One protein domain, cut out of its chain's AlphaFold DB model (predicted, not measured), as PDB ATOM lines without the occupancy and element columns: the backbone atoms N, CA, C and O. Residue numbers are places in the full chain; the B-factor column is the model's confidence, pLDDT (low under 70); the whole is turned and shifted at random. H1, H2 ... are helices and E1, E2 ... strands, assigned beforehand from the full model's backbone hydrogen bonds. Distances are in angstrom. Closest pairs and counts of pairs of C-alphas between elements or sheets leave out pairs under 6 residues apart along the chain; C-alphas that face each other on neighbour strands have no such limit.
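This is residues 2 to 158 of the 162 residues of an uncharacterized protein of Okeania sp. SIO2F5 (UniProt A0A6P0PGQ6). A bundle of three helices side by side, H2, H3 and H4, forms one part of an elongated body; next to it H5, H6, H7 and H8 make a second, more crossed group, and the last helix, H9, comes back to the bundle, where its end at Ile 157 meets H3 near Ala 41. A thin two-stranded hairpin, E1 and E2, makes one far end of the long axis, and the short H1 lies towards the other. The 157 printed residues hold nine named helices and two named strands, in the order H1 to H7, E1, E2, H8, H9; the class is mostly helix, and the sheet, order E1 - E2, is antiparallel. The whole is only just compact, close to loose, with a radius of gyration of the C-alphas of 17.6 A and spans of 62 by 34 by 30 A.

H1, residues 2 to 5, touches no helix. H2, residues 13 to 26, H3, residues 32 to 44, and H4, residues 53 to 65, form an up and down bundle, each helix running against the one before. H2 and H3 are a hairpin at a shallow tilt of 5 degrees, closest at the C-alphas of Phe 19 and Val 42, 5.6 A. H4 touches H3 with residues 60 to 63 alone, closest at Leu 38 and Ile 63, C-alphas 7.3 A apart. H5, residues 68 to 78, forms a hairpin with H6, residues 85 to 91, at a steep tilt of 36 degrees, only just past shallow; the closest C-alphas are those of Arg 72 and Asn 91, 6.2 A. H7, residues 99 to 111, touches H5, closest at the C-alphas of His 70 and Ile 105, 6.1 A. Strands E1, residues 119 to 124, and E2, residues 127 to 132, are a hairpin; N 122 and O 129 are 2.9 A apart, within hydrogen-bond range. H8, residues 135 to 141, touches H7, closest at the C-alphas of Asn 103 and Ile 135, 6.3 A. H9, residues 148 to 157, touches H3 about perpendicular, at 74 degrees, with the C-alphas of Ala 41 and Ile 157 closest, 4.9 A. In H2 to H9 every O i to N i+4 pair is within hydrogen-bond range; H1 is too short for one.

H1 begins at C-alpha 2, (327.599, 399.261, 613.731). H2 is 19.9 A long, H4 18.6 A, H7 18.3 A and H3 18.2 A. E1 ends at C-alpha 124, (271.721, 378.984, 600.735), and H9 at C-alpha 157, (308.176, 398.619, 610.049).

The C-alphas farthest apart are those of Gln 2 and Asp 125, 63.8 A. The printed part has no cut and no long link. The pLDDT is under 70 at residues 2 to 8, 120 to 122 and 130.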
ATOM      1  N   GLN A   2     326.958 398.048 614.281       41.03
ATOM      2  CA  GLN A   2     327.599 399.261 613.731       41.03
ATOM      3  C   GLN A   2     327.458 399.386 612.193       41.03
ATOM      4  O   GLN A   2     327.026 400.420 611.696       41.03
ATOM      5  N   GLU A   3     327.689 398.291 611.453       53.78
ATOM      6  CA  GLU A   3     327.706 398.278 609.974       53.78
ATOM      7  C   GLU A   3     326.370 398.641 609.297       53.78
ATOM      8  O   GLU A   3     326.373 399.178 608.195       53.78
ATOM      9  N   LYS A   4     325.213 398.374 609.929       52.97
ATOM     10  CA  LYS A   4     323.897 398.700 609.336       52.97
ATOM     11  C   LYS A   4     323.520 400.175 609.506       52.97
ATOM     12  O   LYS A   4     322.804 400.704 608.665       52.97
ATOM     13  N   ILE A   5     323.981 400.831 610.577       54.16
ATOM     14  CA  ILE A   5     323.713 402.258 610.834       54.16
ATOM     15  C   ILE A   5     324.583 403.127 609.921       54.16
ATOM     16  O   ILE A   5     324.094 404.103 609.364       54.16
ATOM     17  N   GLU A   6     325.843 402.737 609.713       58.19
ATOM     18  CA  GLU A   6     326.763 403.417 608.787       58.19
ATOM     19  C   GLU A   6     326.313 403.322 607.320       58.19
ATOM     20  O   GLU A   6     326.728 404.125 606.488       58.19
ATOM     21  N   ALA A   7     325.425 402.375 607.007       64.19
ATOM     22  CA  ALA A   7     324.866 402.195 605.675       64.19
ATOM     23  C   ALA A   7     323.644 403.089 605.382       64.19
ATOM     24  O   ALA A   7     323.178 403.114 604.241       64.19
ATOM     25  N   VAL A   8     323.112 403.804 606.382       66.75
ATOM     26  CA  VAL A   8     321.961 404.701 606.204       66.75
ATOM     27  C   VAL A   8     322.418 405.995 605.539       66.75
ATOM     28  O   VAL A   8     323.159 406.785 606.123       66.75
ATOM     29  N   SER A   9     321.952 406.245 604.316       76.00
ATOM     30  CA  SER A   9     322.253 407.492 603.605       76.00
ATOM     31  C   SER A   9     321.247 408.591 603.967       76.00
ATOM     32  O   SER A   9     320.160 408.679 603.398       76.00
ATOM     33  N   PHE A  10     321.620 409.455 604.915       77.38
ATOM     34  CA  PHE A  10     320.782 410.575 605.372       77.38
ATOM     35  C   PHE A  10     320.567 411.669 604.307       77.38
ATOM     36  O   PHE A  10     319.577 412.400 604.360       77.38
ATOM     37  N   ASP A  11     321.453 411.749 603.312       78.94
ATOM     38  CA  ASP A  11     321.334 412.671 602.174       78.94
ATOM     39  C   ASP A  11     320.433 412.125 601.052       78.94
ATOM     40  O   ASP A  11     320.145 412.832 600.083       78.94
ATOM     41  N   HIS A  12     319.968 410.875 601.155       78.75
ATOM     42  CA  HIS A  12     319.121 410.282 600.129       78.75
ATOM     43  C   HIS A  12     317.746 410.986 600.080       78.75
ATOM     44  O   HIS A  12     317.075 411.086 601.112       78.75
ATOM     45  N   PRO A  13     317.248 411.424 598.905       81.31
ATOM     46  CA  PRO A  13     315.966 412.134 598.802       81.31
ATOM     47  C   PRO A  13     314.772 411.364 599.393       81.31
ATOM     48  O   PRO A  13     313.882 411.957 600.015       81.31
ATOM     49  N   THR A  14     314.769 410.034 599.250       79.38
ATOM     50  CA  THR A  14     313.749 409.150 599.838       79.38
ATOM     51  C   THR A  14     313.791 409.167 601.362       79.38
ATOM     52  O   THR A  14     312.732 409.228 601.982       79.38
ATOM     53  N   PHE A  15     314.985 409.204 601.971       85.31
ATOM     54  CA  PHE A  15     315.121 409.329 603.423       85.31
ATOM     55  C   PHE A  15     314.470 410.620 603.910       85.31
ATOM     56  O   PHE A  15     313.592 410.587 604.766       85.31
ATOM     57  N   GLN A  16     314.856 411.757 603.325       87.00
ATOM     58  CA  GLN A  16     314.367 413.073 603.738       87.00
ATOM     59  C   GLN A  16     312.847 413.180 603.574       87.00
ATOM     60  O   GLN A  16     312.147 413.648 604.472       87.00
ATOM     61  N   THR A  17     312.319 412.687 602.453       88.50
ATOM     62  CA  THR A  17     310.876 412.678 602.188       88.50
ATOM     63  C   THR A  17     310.127 411.795 603.186       88.50
ATOM     64  O   THR A  17     309.109 412.218 603.738       88.50
ATOM     65  N   THR A  18     310.619 410.579 603.432       90.25
ATOM     66  CA  THR A  18     310.015 409.639 604.383       90.25
ATOM     67  C   THR A  18     310.088 410.174 605.809       90.25
ATOM     68  O   THR A  18     309.087 410.130 606.520       90.25
ATOM     69  N   PHE A  19     311.216 410.766 606.202       92.44
ATOM     70  CA  PHE A  19     311.398 411.419 607.495       92.44
ATOM     71  C   PHE A  19     310.398 412.560 607.704       92.44
ATOM     72  O   PHE A  19     309.680 412.567 608.701       92.44
ATOM     73  N   LEU A  20     310.268 413.479 606.742       92.50
ATOM     74  CA  LEU A  20     309.315 414.590 606.836       92.50
ATOM     75  C   LEU A  20     307.860 414.110 606.932       92.50
ATOM     76  O   LEU A  20     307.075 414.678 607.689       92.50
ATOM     77  N   LYS A  21     307.491 413.062 606.187       93.38
ATOM     78  CA  LYS A  21     306.159 412.447 606.295       93.38
ATOM     79  C   LYS A  21     305.956 411.804 607.667       93.38
ATOM     80  O   LYS A  21     304.923 412.031 608.285       93.38
ATOM     81  N   ALA A  22     306.941 411.051 608.152       93.19
ATOM     82  CA  ALA A  22     306.867 410.369 609.437       93.19
ATOM     83  C   ALA A  22     306.734 411.347 610.613       93.19
ATOM     84  O   ALA A  22     305.933 411.094 611.506       93.19
ATOM     85  N   ILE A  23     307.447 412.480 610.588       93.62
ATOM     86  CA  ILE A  23     307.324 413.523 611.618       93.62
ATOM     87  C   ILE A  23     305.902 414.088 611.668       93.62
ATOM     88  O   ILE A  23     305.328 414.162 612.747       93.62
ATOM     89  N   ARG A  24     305.295 414.401 610.518       93.50
ATOM     90  CA  ARG A  24     303.911 414.910 610.469       93.50
ATOM     91  C   ARG A  24     302.896 413.933 611.061       93.50
ATOM     92  O   ARG A  24     301.943 414.362 611.696       93.50
ATOM     93  N   ILE A  25     303.096 412.630 610.851       93.56
ATOM     94  CA  ILE A  25     302.248 411.594 611.459       93.56
ATOM     95  C   ILE A  25     302.505 411.545 612.974       93.56
ATOM     96  O   ILE A  25     301.568 411.521 613.767       93.56
ATOM     97  N   ALA A  26     303.777 411.570 613.380       92.69
ATOM     98  CA  ALA A  26     304.191 411.476 614.776       92.69
ATOM     99  C   ALA A  26     303.726 412.661 615.642       92.69
ATOM    100  O   ALA A  26     303.469 412.469 616.828       92.69
ATOM    101  N   GLU A  27     303.585 413.864 615.076       90.81
ATOM    102  CA  GLU A  27     303.106 415.063 615.789       90.81
ATOM    103  C   GLU A  27     301.714 414.885 616.414       90.81
ATOM    104  O   GLU A  27     301.409 415.499 617.436       90.81
ATOM    105  N   CYS A  28     300.882 414.025 615.824       88.44
ATOM    106  CA  CYS A  28     299.519 413.751 616.276       88.44
ATOM    107  C   CYS A  28     299.391 412.427 617.050       88.44
ATOM    108  O   CYS A  28     298.273 412.017 617.362       88.44
ATOM    109  N   GLU A  29     300.501 411.746 617.349       89.75
ATOM    110  CA  GLU A  29     300.499 410.372 617.853       89.75
ATOM    111  C   GLU A  29     301.086 410.271 619.268       89.75
ATOM    112  O   GLU A  29     302.171 410.771 619.557       89.75
ATOM    113  N   TYR A  30     300.380 409.574 620.161       89.56
ATOM    114  CA  TYR A  30     300.824 409.346 621.543       89.56
ATOM    115  C   TYR A  30     301.203 407.884 621.806       89.56
ATOM    116  O   TYR A  30     301.871 407.578 622.801       89.56
ATOM    117  N   GLN A  31     300.782 406.959 620.939       92.81
ATOM    118  CA  GLN A  31     301.053 405.540 621.104       92.81
ATOM    119  C   GLN A  31     302.514 405.233 620.753       92.81
ATOM    120  O   GLN A  31     302.915 405.263 619.590       92.81
ATOM    121  N   GLN A  32     303.307 404.869 621.768       94.00
ATOM    122  CA  GLN A  32     304.741 404.573 621.617       94.00
ATOM    123  C   GLN A  32     305.027 403.519 620.539       94.00
ATOM    124  O   GLN A  32     305.979 403.655 619.780       94.00
ATOM    125  N   GLU A  33     304.164 402.510 620.414       93.31
ATOM    126  CA  GLU A  33     304.307 401.458 619.405       93.31
ATOM    127  C   GLU A  33     304.196 401.993 617.965       93.31
ATOM    128  O   GLU A  33     304.920 401.541 617.078       93.31
ATOM    129  N   LYS A  34     303.333 402.987 617.720       94.38
ATOM    130  CA  LYS A  34     303.197 403.603 616.392       94.38
ATOM    131  C   LYS A  34     304.368 404.544 616.092       94.38
ATOM    132  O   LYS A  34     304.872 404.545 614.969       94.38
ATOM    133  N   LEU A  35     304.876 405.254 617.103       96.12
ATOM    134  CA  LEU A  35     306.112 406.039 616.993       96.12
ATOM    135  C   LEU A  35     307.328 405.154 616.671       96.12
ATOM    136  O   LEU A  35     308.153 405.519 615.835       96.12
ATOM    137  N   GLU A  36     307.424 403.974 617.287       96.19
ATOM    138  CA  GLU A  36     308.477 402.998 616.991       96.19
ATOM    139  C   GLU A  36     308.397 402.503 615.541       96.19
ATOM    140  O   GLU A  36     309.408 402.470 614.839       96.19
ATOM    141  N   VAL A  37     307.193 402.194 615.056       97.06
ATOM    142  CA  VAL A  37     306.958 401.789 613.663       97.06
ATOM    143  C   VAL A  37     307.368 402.878 612.672       97.06
ATOM    144  O   VAL A  37     308.055 402.583 611.695       97.06
ATOM    145  N   LEU A  38     307.013 404.139 612.934       96.62
ATOM    146  CA  LEU A  38     307.426 405.276 612.107       96.62
ATOM    147  C   LEU A  38     308.948 405.446 612.095       96.62
ATOM    148  O   LEU A  38     309.542 405.632 611.032       96.62
ATOM    149  N   ARG A  39     309.595 405.334 613.260       95.19
ATOM    150  CA  ARG A  39     311.057 405.385 613.371       95.19
ATOM    151  C   ARG A  39     311.713 404.282 612.541       95.19
ATOM    152  O   ARG A  39     312.649 404.559 611.795       95.19
ATOM    153  N   ASN A  40     311.226 403.051 612.655       95.50
ATOM    154  CA  ASN A  40     311.765 401.912 611.915       95.50
ATOM    155  C   ASN A  40     311.574 402.080 610.404       95.50
ATOM    156  O   ASN A  40     312.521 401.870 609.653       95.50
ATOM    157  N   ALA A  41     310.407 402.558 609.966       95.50
ATOM    158  CA  ALA A  41     310.127 402.865 608.564       95.50
ATOM    159  C   ALA A  41     311.095 403.909 607.984       95.50
ATOM    160  O   ALA A  41     311.613 403.740 606.881       95.50
ATOM    161  N   VAL A  42     311.407 404.961 608.748       94.19
ATOM    162  CA  VAL A  42     312.423 405.952 608.363       94.19
ATOM    163  C   VAL A  42     313.797 405.305 608.208       94.19
ATOM    164  O   VAL A  42     314.468 405.544 607.207       94.19
ATOM    165  N   LEU A  43     314.222 404.460 609.149       91.75
ATOM    166  CA  LEU A  43     315.523 403.791 609.058       91.75
ATOM    167  C   LEU A  43     315.580 402.828 607.860       91.75
ATOM    168  O   LEU A  43     316.516 402.890 607.067       91.75
ATOM    169  N   ASN A  44     314.547 402.003 607.675       92.06
ATOM    170  CA  ASN A  44     314.434 401.059 606.561       92.06
ATOM    171  C   ASN A  44     314.291 401.738 605.189       92.06
ATOM    172  O   ASN A  44     314.571 401.109 604.170       92.06
ATOM    173  N   SER A  45     313.889 403.012 605.128       91.88
ATOM    174  CA  SER A  45     313.797 403.753 603.860       91.88
ATOM    175  C   SER A  45     315.150 403.962 603.173       91.88
ATOM    176  O   SER A  45     315.217 404.102 601.949       91.88
ATOM    177  N   ALA A  46     316.232 403.944 603.953       87.56
ATOM    178  CA  ALA A  46     317.547 404.420 603.539       87.56
ATOM    179  C   ALA A  46     318.680 403.406 603.739       87.56
ATOM    180  O   ALA A  46     319.847 403.766 603.594       87.56
ATOM    181  N   ILE A  47     318.347 402.149 604.048       86.94
ATOM    182  CA  ILE A  47     319.312 401.044 604.010       86.94
ATOM    183  C   ILE A  47     319.651 400.661 602.556       86.94
ATOM    184  O   ILE A  47     318.836 400.880 601.654       86.94
ATOM    185  N   PRO A  48     320.814 400.036 602.295       83.19
ATOM    186  CA  PRO A  48     321.133 399.506 600.974       83.19
ATOM    187  C   PRO A  48     320.079 398.503 600.497       83.19
ATOM    188  O   PRO A  48     319.629 397.658 601.270       83.19
ATOM    189  N   ASN A  49     319.727 398.563 599.210       83.25
ATOM    190  CA  ASN A  49     318.668 397.741 598.611       83.25
ATOM    191  C   ASN A  49     317.298 397.904 599.296       83.25
ATOM    192  O   ASN A  49     316.519 396.948 599.352       83.25
ATOM    193  N   SER A  50     317.001 399.098 599.824       86.88
ATOM    194  CA  SER A  50     315.665 399.418 600.325       86.88
ATOM    195  C   SER A  50     314.598 399.259 599.235       86.88
ATOM    196  O   SER A  50     314.874 399.165 598.032       86.88
ATOM    197  N   LEU A  51     313.338 399.179 599.669       91.81
ATOM    198  CA  LEU A  51     312.196 399.049 598.765       91.81
ATOM    199  C   LEU A  51     312.131 400.235 597.793       91.81
ATOM    200  O   LEU A  51     312.573 401.334 598.112       91.81
ATOM    201  N   LYS A  52     311.525 400.039 596.620       92.06
ATOM    202  CA  LYS A  52     311.320 401.131 595.653       92.06
ATOM    203  C   LYS A  52     310.533 402.286 596.279       92.06
ATOM    204  O   LYS A  52     309.598 402.036 597.042       92.06
ATOM    205  N   ASP A  53     310.847 403.515 595.878       89.94
ATOM    206  CA  ASP A  53     310.257 404.743 596.431       89.94
ATOM    207  C   ASP A  53     308.720 404.726 596.459       89.94
ATOM    208  O   ASP A  53     308.117 405.068 597.477       89.94
ATOM    209  N   ASP A  54     308.074 404.249 595.390       92.44
ATOM    210  CA  ASP A  54     306.610 404.154 595.321       92.44
ATOM    211  C   ASP A  54     306.030 403.190 596.370       92.44
ATOM    212  O   ASP A  54     304.993 403.469 596.973       92.44
ATOM    213  N   ILE A  55     306.715 402.070 596.632       95.50
ATOM    214  CA  ILE A  55     306.303 401.089 597.648       95.50
ATOM    215  C   ILE A  55     306.451 401.710 599.037       95.50
ATOM    216  O   ILE A  55     305.515 401.654 599.835       95.50
ATOM    217  N   GLN A  56     307.585 402.360 599.309       94.81
ATOM    218  CA  GLN A  56     307.804 403.048 600.582       94.81
ATOM    219  C   GLN A  56     306.759 404.147 600.819       94.81
ATOM    220  O   GLN A  56     306.218 404.270 601.917       94.81
ATOM    221  N   ALA A  57     306.421 404.921 599.785       93.06
ATOM    222  CA  ALA A  57     305.412 405.970 599.872       93.06
ATOM    223  C   ALA A  57     304.018 405.414 600.208       93.06
ATOM    224  O   ALA A  57     303.315 406.003 601.033       93.06
ATOM    225  N   ILE A  58     303.634 404.279 599.611       96.50
ATOM    226  CA  ILE A  58     302.386 403.576 599.939       96.50
ATOM    227  C   ILE A  58     302.424 403.048 601.378       96.50
ATOM    228  O   ILE A  58     301.451 403.207 602.111       96.50
ATOM    229  N   PHE A  59     303.544 402.471 601.812       97.88
ATOM    230  CA  PHE A  59     303.675 401.921 603.161       97.88
ATOM    231  C   PHE A  59     303.593 403.003 604.238       97.88
ATOM    232  O   PHE A  59     302.879 402.818 605.218       97.88
ATOM    233  N   ILE A  60     304.227 404.159 604.037       96.56
ATOM    234  CA  ILE A  60     304.098 405.300 604.956       96.56
ATOM    235  C   ILE A  60     302.645 405.772 605.060       96.56
ATOM    236  O   ILE A  60     302.169 406.033 606.162       96.56
ATOM    237  N   LYS A  61     301.916 405.819 603.940       96.62
ATOM    238  CA  LYS A  61     300.485 406.142 603.946       96.62
ATOM    239  C   LYS A  61     299.678 405.120 604.753       96.62
ATOM    240  O   LYS A  61     298.789 405.496 605.506       96.62
ATOM    241  N   TRP A  62     299.988 403.831 604.630       98.19
ATOM    242  CA  TRP A  62     299.312 402.803 605.423       98.19
ATOM    243  C   TRP A  62     299.655 402.866 606.908       98.19
ATOM    244  O   TRP A  62     298.771 402.628 607.718       98.19
ATOM    245  N   ILE A  63     300.884 403.223 607.286       97.25
ATOM    246  CA  ILE A  63     301.239 403.430 608.700       97.25
ATOM    247  C   ILE A  63     300.400 404.559 609.312       97.25
ATOM    248  O   ILE A  63     299.945 404.423 610.444       97.25
ATOM    249  N   ASP A  64     300.176 405.644 608.568       96.12
ATOM    250  CA  ASP A  64     299.304 406.744 608.993       96.12
ATOM    251  C   ASP A  64     297.865 406.253 609.238       96.12
ATOM    252  O   ASP A  64     297.326 406.401 610.336       96.12
ATOM    253  N   GLU A  65     297.292 405.554 608.250       96.19
ATOM    254  CA  GLU A  65     295.931 404.998 608.298       96.19
ATOM    255  C   GLU A  65     295.744 403.922 609.384       96.19
ATOM    256  O   GLU A  65     294.668 403.802 609.971       96.19
ATOM    257  N   PHE A  66     296.769 403.114 609.653       97.25
ATOM    258  CA  PHE A  66     296.669 401.981 610.561       97.25
ATOM    259  C   PHE A  66     296.676 402.395 612.027       97.25
ATOM    260  O   PHE A  66     297.543 403.119 612.515       97.25
ATOM    261  N   THR A  67     295.728 401.838 612.778       94.94
ATOM    262  CA  THR A  67     295.780 401.850 614.243       94.94
ATOM    263  C   THR A  67     296.820 400.847 614.748       94.94
ATOM    264  O   THR A  67     297.204 399.915 614.038       94.94
ATOM    265  N   VAL A  68     297.225 400.961 616.015       94.50
ATOM    266  CA  VAL A  68     298.090 399.950 616.655       94.50
ATOM    267  C   VAL A  68     297.502 398.535 616.549       94.50
ATOM    268  O   VAL A  68     298.239 397.578 616.328       94.50
ATOM    269  N   SER A  69     296.176 398.384 616.604       95.00
ATOM    270  CA  SER A  69     295.516 397.081 616.451       95.00
ATOM    271  C   SER A  69     295.746 396.446 615.075       95.00
ATOM    272  O   SER A  69     295.901 395.230 615.001       95.00
ATOM    273  N   HIS A  70     295.830 397.242 613.999       97.25
ATOM    274  CA  HIS A  70     296.190 396.734 612.669       97.25
ATOM    275  C   HIS A  70     297.605 396.166 612.663       97.25
ATOM    276  O   HIS A  70     297.833 395.065 612.167       97.25
ATOM    277  N   ILE A  71     298.547 396.914 613.241       96.56
ATOM    278  CA  ILE A  71     299.966 396.554 613.281       96.56
ATOM    279  C   ILE A  71     300.161 395.271 614.094       96.56
ATOM    280  O   ILE A  71     300.815 394.338 613.624       96.56
ATOM    281  N   ARG A  72     299.545 395.191 615.279       94.62
ATOM    282  CA  ARG A  72     299.587 393.996 616.132       94.62
ATOM    283  C   ARG A  72     298.971 392.792 615.448       94.62
ATOM    284  O   ARG A  72     299.591 391.732 615.435       94.62
ATOM    285  N   LEU A  73     297.791 392.954 614.845       94.81
ATOM    286  CA  LEU A  73     297.143 391.854 614.144       94.81
ATOM    287  C   LEU A  73     297.989 391.383 612.958       94.81
ATOM    288  O   LEU A  73     298.183 390.186 612.798       94.81
ATOM    289  N   LEU A  74     298.558 392.293 612.166       96.75
ATOM    290  CA  LEU A  74     299.414 391.928 611.039       96.75
ATOM    291  C   LEU A  74     300.676 391.170 611.483       96.75
ATOM    292  O   LEU A  74     300.977 390.121 610.914       96.75
ATOM    293  N   ARG A  75     301.381 391.652 612.518       95.12
ATOM    294  CA  ARG A  75     302.537 390.950 613.113       95.12
ATOM    295  C   ARG A  75     302.143 389.569 613.630       95.12
ATOM    296  O   ARG A  75     302.820 388.582 613.349       95.12
ATOM    297  N   MET A  76     301.010 389.488 614.321       92.94
ATOM    298  CA  MET A  76     300.467 388.234 614.830       92.94
ATOM    299  C   MET A  76     300.159 387.242 613.705       92.94
ATOM    300  O   MET A  76     300.513 386.077 613.809       92.94
ATOM    301  N   LEU A  77     299.542 387.691 612.609       94.06
ATOM    302  CA  LEU A  77     299.242 386.861 611.437       94.06
ATOM    303  C   LEU A  77     300.490 386.411 610.676       94.06
ATOM    304  O   LEU A  77     300.430 385.428 609.937       94.06
ATOM    305  N   HIS A  78     301.593 387.144 610.807       95.38
ATOM    306  CA  HIS A  78     302.861 386.797 610.187       95.38
ATOM    307  C   HIS A  78     303.583 385.695 610.953       95.38
ATOM    308  O   HIS A  78     303.884 384.665 610.353       95.38
ATOM    309  N   TYR A  79     303.765 385.895 612.261       92.81
ATOM    310  CA  TYR A  79     304.466 384.995 613.185       92.81
ATOM    311  C   TYR A  79     303.518 384.060 613.944       92.81
ATOM    312  O   TYR A  79     303.778 383.676 615.083       92.81
ATOM    313  N   ILE A  80     302.368 383.747 613.352       90.31
ATOM    314  CA  ILE A  80     301.269 383.022 614.003       90.31
ATOM    315  C   ILE A  80     301.688 381.633 614.514       90.31
ATOM    316  O   ILE A  80     301.151 381.136 615.501       90.31
ATOM    317  N   ASP A  81     302.671 381.021 613.862       89.06
ATOM    318  CA  ASP A  81     303.292 379.749 614.222       89.06
ATOM    319  C   ASP A  81     304.197 379.842 615.463       89.06
ATOM    320  O   ASP A  81     304.367 378.849 616.172       89.06
ATOM    321  N   ASN A  82     304.701 381.039 615.777       88.75
ATOM    322  CA  ASN A  82     305.569 381.309 616.924       88.75
ATOM    323  C   ASN A  82     304.804 381.670 618.206       88.75
ATOM    324  O   ASN A  82     305.401 381.703 619.283       88.75
ATOM    325  N   TYR A  83     303.501 381.944 618.114       82.44
ATOM    326  CA  TYR A  83     302.692 382.348 619.261       82.44
ATOM    327  C   TYR A  83     301.985 381.166 619.938       82.44
ATOM    328  O   TYR A  83     301.395 380.281 619.306       82.44
ATOM    329  N   ASN A  84     301.985 381.179 621.272       81.94
ATOM    330  CA  ASN A  84     301.044 380.397 622.073       81.94
ATOM    331  C   ASN A  84     299.757 381.201 622.352       81.94
ATOM    332  O   ASN A  84     299.722 382.417 622.169       81.94
ATOM    333  N   TYR A  85     298.687 380.528 622.795       77.06
ATOM    334  CA  TYR A  85     297.371 381.157 623.011       77.06
ATOM    335  C   TYR A  85     297.405 382.346 623.991       77.06
ATOM    336  O   TYR A  85     296.699 383.329 623.794       77.06
ATOM    337  N   GLU A  86     298.256 382.305 625.016       81.12
ATOM    338  CA  GLU A  86     298.389 383.413 625.970       81.12
ATOM    339  C   GLU A  86     299.032 384.643 625.320       81.12
ATOM    340  O   GLU A  86     298.545 385.764 625.471       81.12
ATOM    341  N   GLN A  87     300.085 384.437 624.527       81.19
ATOM    342  CA  GLN A  87     300.720 385.505 623.759       81.19
ATOM    343  C   GLN A  87     299.779 386.064 622.681       81.19
ATOM    344  O   GLN A  87     299.827 387.262 622.405       81.19
ATOM    345  N   PHE A  88     298.891 385.240 622.108       77.62
ATOM    346  CA  PHE A  88     297.819 385.711 621.223       77.62
ATOM    347  C   PHE A  88     296.919 386.729 621.926       77.62
ATOM    348  O   PHE A  88     296.745 387.843 621.431       77.62
ATOM    349  N   LEU A  89     296.384 386.370 623.096       77.81
ATOM    350  CA  LEU A  89     295.492 387.247 623.859       77.81
ATOM    351  C   LEU A  89     296.193 388.529 624.328       77.81
ATOM    352  O   LEU A  89     295.578 389.593 624.343       77.81
ATOM    353  N   ALA A  90     297.485 388.455 624.654       84.81
ATOM    354  CA  ALA A  90     298.270 389.631 625.020       84.81
ATOM    355  C   ALA A  90     298.427 390.632 623.856       84.81
ATOM    356  O   ALA A  90     298.422 391.843 624.079       84.81
ATOM    357  N   ASN A  91     298.548 390.145 622.614       82.56
ATOM    358  CA  ASN A  91     298.693 390.995 621.426       82.56
ATOM    359  C   ASN A  91     297.354 391.532 620.895       82.56
ATOM    360  O   ASN A  91     297.326 392.589 620.261       82.56
ATOM    361  N   LEU A  92     296.243 390.849 621.180       86.12
ATOM    362  CA  LEU A  92     294.889 391.268 620.814       86.12
ATOM    363  C   LEU A  92     294.032 391.476 622.077       86.12
ATOM    364  O   LEU A  92     293.141 390.667 622.360       86.12
ATOM    365  N   PRO A  93     294.299 392.540 622.860       81.88
ATOM    366  CA  PRO A  93     293.545 392.796 624.080       81.88
ATOM    367  C   PRO A  93     292.056 392.965 623.761       81.88
ATOM    368  O   PRO A  93     291.684 393.619 622.790       81.88
ATOM    369  N   ASP A  94     291.198 392.357 624.580       86.69
ATOM    370  CA  ASP A  94     289.742 392.361 624.402       86.69
ATOM    371  C   ASP A  94     289.234 391.707 623.100       86.69
ATOM    372  O   ASP A  94     288.093 391.961 622.705       86.69
ATOM    373  N   LEU A  95     290.018 390.822 622.460       86.69
ATOM    374  CA  LEU A  95     289.576 390.046 621.289       86.69
ATOM    375  C   LEU A  95     288.179 389.447 621.475       86.69
ATOM    376  O   LEU A  95     287.339 389.571 620.588       86.69
ATOM    377  N   GLU A  96     287.905 388.849 622.636       85.62
ATOM    378  CA  GLU A  96     286.609 388.228 622.931       85.62
ATOM    379  C   GLU A  96     285.435 389.215 622.874       85.62
ATOM    380  O   GLU A  96     284.354 388.848 622.419       85.62
ATOM    381  N   LYS A  97     285.647 390.467 623.296       90.19
ATOM    382  CA  LYS A  97     284.612 391.513 623.320       90.19
ATOM    383  C   LYS A  97     284.503 392.256 621.989       90.19
ATOM    384  O   LYS A  97     283.434 392.756 621.663       90.19
ATOM    385  N   ASN A  98     285.598 392.319 621.231       91.06
ATOM    386  CA  ASN A  98     285.746 393.163 620.045       91.06
ATOM    387  C   ASN A  98     285.989 392.349 618.762       91.06
ATOM    388  O   ASN A  98     286.684 392.802 617.852       91.06
ATOM    389  N   ARG A  99     285.424 391.140 618.662       89.62
ATOM    390  CA  ARG A  99     285.618 390.244 617.506       89.62
ATOM    391  C   ARG A  99     285.307 390.913 616.172       89.62
ATOM    392  O   ARG A  99     286.103 390.804 615.246       89.62
ATOM    393  N   ASP A 100     284.194 391.636 616.091       90.50
ATOM    394  CA  ASP A 100     283.780 392.312 614.857       90.50
ATOM    395  C   ASP A 100     284.774 393.397 614.435       90.50
ATOM    396  O   ASP A 100     285.067 393.539 613.250       90.50
ATOM    397  N   PHE A 101     285.374 394.096 615.400       92.75
ATOM    398  CA  PHE A 101     286.438 395.060 615.138       92.75
ATOM    399  C   PHE A 101     287.687 394.378 614.559       92.75
ATOM    400  O   PHE A 101     288.216 394.831 613.548       92.75
ATOM    401  N   TYR A 102     288.133 393.250 615.123       93.19
ATOM    402  CA  TYR A 102     289.270 392.505 614.568       93.19
ATOM    403  C   TYR A 102     288.963 391.878 613.204       93.19
ATOM    404  O   TYR A 102     289.823 391.878 612.326       93.19
ATOM    405  N   ASN A 103     287.735 391.403 612.991       92.56
ATOM    406  CA  ASN A 103     287.294 390.919 611.684       92.56
ATOM    407  C   ASN A 103     287.298 392.046 610.641       92.56
ATOM    408  O   ASN A 103     287.731 391.827 609.512       92.56
ATOM    409  N   GLN A 104     286.897 393.262 611.013       94.00
ATOM    410  CA  GLN A 104     286.985 394.429 610.136       94.00
ATOM    411  C   GLN A 104     288.446 394.754 609.772       94.00
ATOM    412  O   GLN A 104     288.754 394.945 608.596       94.00
ATOM    413  N   ILE A 105     289.371 394.699 610.737       95.88
ATOM    414  CA  ILE A 105     290.814 394.852 610.474       95.88
ATOM    415  C   ILE A 105     291.317 393.781 609.492       95.88
ATOM    416  O   ILE A 105     292.084 394.101 608.583       95.88
ATOM    417  N   LEU A 106     290.892 392.516 609.625       95.12
ATOM    418  CA  LEU A 106     291.259 391.461 608.668       95.12
ATOM    419  C   LEU A 106     290.834 391.827 607.241       95.12
ATOM    420  O   LEU A 106     291.624 391.673 606.305       95.12
ATOM    421  N   LEU A 107     289.613 392.339 607.069       94.19
ATOM    422  CA  LEU A 107     289.112 392.771 605.764       94.19
ATOM    423  C   LEU A 107     289.932 393.931 605.196       94.19
ATOM    424  O   LEU A 107     290.247 393.922 604.008       94.19
ATOM    425  N   GLU A 108     290.329 394.894 606.024       96.94
ATOM    426  CA  GLU A 108     291.143 396.037 605.598       96.94
ATOM    427  C   GLU A 108     292.564 395.624 605.204       96.94
ATOM    428  O   GLU A 108     293.052 396.011 604.137       96.94
ATOM    429  N   LEU A 109     293.215 394.778 606.008       97.88
ATOM    430  CA  LEU A 109     294.532 394.220 605.691       97.88
ATOM    431  C   LEU A 109     294.487 393.372 604.412       97.88
ATOM    432  O   LEU A 109     295.406 393.437 603.590       97.88
ATOM    433  N   SER A 110     293.417 392.596 604.216       96.44
ATOM    434  CA  SER A 110     293.229 391.792 603.007       96.44
ATOM    435  C   SER A 110     292.929 392.659 601.784       96.44
ATOM    436  O   SER A 110     293.522 392.446 600.730       96.44
ATOM    437  N   GLY A 111     292.093 393.691 601.931       95.50
ATOM    438  CA  GLY A 111     291.771 394.653 600.876       95.50
ATOM    439  C   GLY A 111     292.979 395.470 600.411       95.50
ATOM    440  O   GLY A 111     293.059 395.842 599.243       95.50
ATOM    441  N   LYS A 112     293.963 395.689 601.292       97.31
ATOM    442  CA  LYS A 112     295.273 396.275 600.951       97.31
ATOM    443  C   LYS A 112     296.286 395.248 600.422       97.31
ATOM    444  O   LYS A 112     297.414 395.608 600.098       97.31
ATOM    445  N   GLY A 113     295.905 393.975 600.332       97.31
ATOM    446  CA  GLY A 113     296.747 392.896 599.820       97.31
ATOM    447  C   GLY A 113     297.884 392.475 600.754       97.31
ATOM    448  O   GLY A 113     298.798 391.789 600.300       97.31
ATOM    449  N   LEU A 114     297.859 392.858 602.035       98.31
ATOM    450  CA  LEU A 114     298.889 392.497 603.021       98.31
ATOM    451  C   LEU A 114     298.721 391.063 603.538       98.31
ATOM    452  O   LEU A 114     299.697 390.409 603.907       98.31
ATOM    453  N   ILE A 115     297.486 390.557 603.536       97.50
ATOM    454  CA  ILE A 115     297.156 389.196 603.968       97.50
ATOM    455  C   ILE A 115     296.227 388.501 602.968       97.50
ATOM    456  O   ILE A 115     295.470 389.147 602.242       97.50
ATOM    457  N   LYS A 116     296.264 387.168 602.954       94.88
ATOM    458  CA  LYS A 116     295.293 386.316 602.259       94.88
ATOM    459  C   LYS A 116     294.286 385.790 603.270       94.88
ATOM    460  O   LYS A 116     294.687 385.261 604.300       94.88
ATOM    461  N   LEU A 117     293.002 385.896 602.955       90.44
ATOM    462  CA  LEU A 117     291.927 385.252 603.707       90.44
ATOM    463  C   LEU A 117     291.319 384.147 602.850       90.44
ATOM    464  O   LEU A 117     291.188 384.312 601.634       90.44
ATOM    465  N   SER A 118     290.952 383.022 603.466       83.44
ATOM    466  CA  SER A 118     290.187 382.002 602.750       83.44
ATOM    467  C   SER A 118     288.756 382.490 602.494       83.44
ATOM    468  O   SER A 118     288.074 382.987 603.394       83.44
ATOM    469  N   GLU A 119     288.301 382.363 601.248       73.81
ATOM    470  CA  GLU A 119     286.917 382.639 600.871       73.81
ATOM    471  C   GLU A 119     286.136 381.331 600.855       73.81
ATOM    472  O   GLU A 119     286.433 380.432 600.068       73.81
ATOM    473  N   ASN A 120     285.117 381.232 601.705       66.38
ATOM    474  CA  ASN A 120     284.179 380.121 601.679       66.38
ATOM    475  C   ASN A 120     282.837 380.619 601.136       66.38
ATOM    476  O   ASN A 120     282.306 381.620 601.609       66.38
ATOM    477  N   TYR A 121     282.252 379.904 600.181       67.06
ATOM    478  CA  TYR A 121     280.905 380.196 599.691       67.06
ATOM    479  C   TYR A 121     279.919 379.262 600.391       67.06
ATOM    480  O   TYR A 121     279.996 378.044 600.233       67.06
ATOM    481  N   VAL A 122     279.005 379.822 601.185       66.88
ATOM    482  CA  VAL A 122     277.866 379.070 601.722       66.88
ATOM    483  C   VAL A 122     276.711 379.253 600.751       66.88
ATOM    484  O   VAL A 122     276.209 380.361 600.591       66.88
ATOM    485  N   VAL A 123     276.301 378.176 600.087       70.50
ATOM    486  CA  VAL A 123     275.133 378.200 599.203       70.50
ATOM    487  C   VAL A 123     273.886 377.998 600.057       70.50
ATOM    488  O   VAL A 123     273.674 376.917 600.601       70.50
ATOM    489  N   ILE A 124     273.079 379.047 600.189       76.00
ATOM    490  CA  ILE A 124     271.721 378.984 600.735       76.00
ATOM    491  C   ILE A 124     270.794 379.291 599.565       76.00
ATOM    492  O   ILE A 124     270.601 380.453 599.228       76.00
ATOM    493  N   ASP A 125     270.310 378.242 598.902       72.69
ATOM    494  CA  ASP A 125     269.553 378.302 597.644       72.69
ATOM    495  C   ASP A 125     268.532 379.470 597.597       72.69
ATOM    496  O   ASP A 125     267.679 379.543 598.490       72.69
ATOM    497  N   PRO A 126     268.601 380.410 596.622       72.62
ATOM    498  CA  PRO A 126     269.506 380.489 595.461       72.62
ATOM    499  C   PRO A 126     270.738 381.403 595.655       72.62
ATOM    500  O   PRO A 126     271.386 381.798 594.686       72.62
ATOM    501  N   VAL A 127     271.068 381.795 596.888       75.50
ATOM    502  CA  VAL A 127     272.097 382.798 597.203       75.50
ATOM    503  C   VAL A 127     273.389 382.146 597.698       75.50
ATOM    504  O   VAL A 127     273.429 381.492 598.740       75.50
ATOM    505  N   ALA A 128     274.493 382.383 596.988       72.06
ATOM    506  CA  ALA A 128     275.829 382.116 597.510       72.06
ATOM    507  C   ALA A 128     276.263 383.278 598.415       72.06
ATOM    508  O   ALA A 128     276.533 384.383 597.947       72.06
ATOM    509  N   ILE A 129     276.338 383.029 599.720       70.88
ATOM    510  CA  ILE A 129     276.838 383.996 600.694       70.88
ATOM    511  C   ILE A 129     278.338 383.764 600.859       70.88
ATOM    512  O   ILE A 129     278.774 382.713 601.339       70.88
ATOM    513  N   LYS A 130     279.136 384.763 600.474       68.44
ATOM    514  CA  LYS A 130     280.571 384.783 600.754       68.44
ATOM    515  C   LYS A 130     280.777 384.910 602.262       68.44
ATOM    516  O   LYS A 130     280.473 385.944 602.851       68.44
ATOM    517  N   LYS A 131     281.312 383.862 602.882       73.25
ATOM    518  CA  LYS A 131     281.811 383.882 604.254       73.25
ATOM    519  C   LYS A 131     283.322 384.043 604.208       73.25
ATOM    520  O   LYS A 131     284.039 383.176 603.707       73.25
ATOM    521  N   VAL A 132     283.789 385.173 604.717       72.38
ATOM    522  CA  VAL A 132     285.216 385.407 604.927       72.38
ATOM    523  C   VAL A 132     285.644 384.671 606.197       72.38
ATOM    524  O   VAL A 132     284.861 384.552 607.139       72.38
ATOM    525  N   GLU A 133     286.858 384.125 606.185       81.19
ATOM    526  CA  GLU A 133     287.492 383.512 607.352       81.19
ATOM    527  C   GLU A 133     287.445 384.439 608.578       81.19
ATOM    528  O   GLU A 133     287.813 385.609 608.482       81.19
ATOM    529  N   ASP A 134     287.000 383.915 609.724       84.81
ATOM    530  CA  ASP A 134     287.001 384.653 610.987       84.81
ATOM    531  C   ASP A 134     288.321 384.483 611.752       84.81
ATOM    532  O   ASP A 134     289.114 383.562 611.512       84.81
ATOM    533  N   ILE A 135     288.547 385.385 612.708       86.12
ATOM    534  CA  ILE A 135     289.766 385.410 613.519       86.12
ATOM    535  C   ILE A 135     290.002 384.112 614.321       86.12
ATOM    536  O   ILE A 135     291.154 383.707 614.480       86.12
ATOM    537  N   ASP A 136     288.958 383.399 614.764       86.12
ATOM    538  CA  ASP A 136     289.118 382.145 615.520       86.12
ATOM    539  C   ASP A 136     289.656 381.021 614.646       86.12
ATOM    540  O   ASP A 136     290.515 380.241 615.071       86.12
ATOM    541  N   LYS A 137     289.132 380.908 613.424       87.56
ATOM    542  CA  LYS A 137     289.584 379.906 612.464       87.56
ATOM    543  C   LYS A 137     291.041 380.151 612.080       87.56
ATOM    544  O   LYS A 137     291.817 379.193 612.032       87.56
ATOM    545  N   ILE A 138     291.428 381.414 611.898       88.38
ATOM    546  CA  ILE A 138     292.816 381.783 611.611       88.38
ATOM    547  C   ILE A 138     293.734 381.377 612.769       88.38
ATOM    548  O   ILE A 138     294.706 380.656 612.535       88.38
ATOM    549  N   ILE A 139     293.401 381.753 614.010       84.62
ATOM    550  CA  ILE A 139     294.203 381.416 615.201       84.62
ATOM    551  C   ILE A 139     294.389 379.899 615.329       84.62
ATOM    552  O   ILE A 139     295.494 379.425 615.594       84.62
ATOM    553  N   LYS A 140     293.330 379.115 615.092       86.88
ATOM    554  CA  LYS A 140     293.396 377.646 615.155       86.88
ATOM    555  C   LYS A 140     294.291 377.036 614.079       86.88
ATOM    556  O   LYS A 140     294.893 375.998 614.334       86.88
ATOM    557  N   SER A 141     294.368 377.650 612.898       86.88
ATOM    558  CA  SER A 141     295.162 377.117 611.785       86.88
ATOM    559  C   SER A 141     296.671 377.193 612.023       86.88
ATOM    560  O   SER A 141     297.394 376.351 611.505       86.88
ATOM    561  N   LYS A 142     297.146 378.181 612.801       84.62
ATOM    562  CA  LYS A 142     298.580 378.469 613.012       84.62
ATOM    563  C   LYS A 142     299.404 378.613 611.726       84.62
ATOM    564  O   LYS A 142     300.613 378.413 611.725       84.62
ATOM    565  N   GLU A 143     298.763 378.996 610.632       90.06
ATOM    566  CA  GLU A 143     299.409 379.177 609.337       90.06
ATOM    567  C   GLU A 143     299.494 380.663 608.990       90.06
ATOM    568  O   GLU A 143     298.480 381.370 609.005       90.06
ATOM    569  N   SER A 144     300.691 381.139 608.635       93.25
ATOM    570  CA  SER A 144     300.903 382.549 608.291       93.25
ATOM    571  C   SER A 144     299.961 383.001 607.174       93.25
ATOM    572  O   SER A 144     299.800 382.321 606.159       93.25
ATOM    573  N   ARG A 145     299.337 384.171 607.350       93.88
ATOM    574  CA  ARG A 145     298.408 384.748 606.357       93.88
ATOM    575  C   ARG A 145     299.044 385.833 605.493       93.88
ATOM    576  O   ARG A 145     298.408 386.313 604.557       93.88
ATOM    577  N   THR A 146     300.280 386.231 605.779       96.81
ATOM    578  CA  THR A 146     300.949 387.330 605.064       96.81
ATOM    579  C   THR A 146     301.264 387.009 603.603       96.81
ATOM    580  O   THR A 146     301.756 385.932 603.264       96.81
ATOM    581  N   THR A 147     300.992 387.969 602.717       97.94
ATOM    582  CA  THR A 147     301.454 387.943 601.320       97.94
ATOM    583  C   THR A 147     302.918 388.378 601.228       97.94
ATOM    584  O   THR A 147     303.491 388.851 602.205       97.94
ATOM    585  N   GLU A 148     303.521 388.312 600.039       97.88
ATOM    586  CA  GLU A 148     304.848 388.907 599.811       97.88
ATOM    587  C   GLU A 148     304.862 390.422 600.068       97.88
ATOM    588  O   GLU A 148     305.802 390.935 600.668       97.88
ATOM    589  N   LEU A 149     303.790 391.136 599.704       98.12
ATOM    590  CA  LEU A 149     303.653 392.561 600.020       98.12
ATOM    591  C   LEU A 149     303.512 392.789 601.533       98.12
ATOM    592  O   LEU A 149     304.097 393.721 602.074       98.12
ATOM    593  N   GLY A 150     302.788 391.903 602.225       98.31
ATOM    594  CA  GLY A 150     302.683 391.884 603.682       98.31
ATOM    595  C   GLY A 150     304.028 391.701 604.375       98.31
ATOM    596  O   GLY A 150     304.353 392.450 605.291       98.31
ATOM    597  N   LYS A 151     304.843 390.755 603.898       97.81
ATOM    598  CA  LYS A 151     306.201 390.519 604.407       97.81
ATOM    599  C   LYS A 151     307.099 391.738 604.208       97.81
ATOM    600  O   LYS A 151     307.785 392.141 605.138       97.81
ATOM    601  N   GLN A 152     307.044 392.361 603.027       97.62
ATOM    602  CA  GLN A 152     307.775 393.604 602.759       97.62
ATOM    603  C   GLN A 152     307.340 394.731 603.700       97.62
ATOM    604  O   GLN A 152     308.189 395.458 604.209       97.62
ATOM    605  N   PHE A 153     306.035 394.869 603.953       98.38
ATOM    606  CA  PHE A 153     305.524 395.868 604.889       98.38
ATOM    607  C   PHE A 153     306.022 395.616 606.311       98.38
ATOM    608  O   PHE A 153     306.495 396.547 606.954       98.38
ATOM    609  N   ILE A 154     305.976 394.368 606.787       97.62
ATOM    610  CA  ILE A 154     306.485 393.995 608.114       97.62
ATOM    611  C   ILE A 154     307.969 394.319 608.237       97.62
ATOM    612  O   ILE A 154     308.352 395.033 609.158       97.62
ATOM    613  N   GLN A 155     308.783 393.893 607.269       95.75
ATOM    614  CA  GLN A 155     310.211 394.201 607.252       95.75
ATOM    615  C   GLN A 155     310.468 395.715 607.281       95.75
ATOM    616  O   GLN A 155     311.397 396.172 607.939       95.75
ATOM    617  N   PHE A 156     309.633 396.502 606.599       96.50
ATOM    618  CA  PHE A 156     309.751 397.956 606.569       96.50
ATOM    619  C   PHE A 156     309.459 398.616 607.926       96.50
ATOM    620  O   PHE A 156     310.072 399.631 608.247       96.50
ATOM    621  N   ILE A 157     308.567 398.051 608.744       96.69
ATOM    622  CA  ILE A 157     308.176 398.619 610.049       96.69
ATOM    623  C   ILE A 157     308.888 397.988 611.252       96.69
ATOM    624  O   ILE A 157     308.720 398.436 612.392       96.69
ATOM    625  N   GLU A 158     309.647 396.922 611.030       95.12
ATOM    626  CA  GLU A 158     310.435 396.260 612.062       95.12
ATOM    627  C   GLU A 158     311.806 396.890 612.228       95.12
ATOM    628  O   GLU A 158     312.330 397.555 611.336       95.12
TER     629      GLU A 158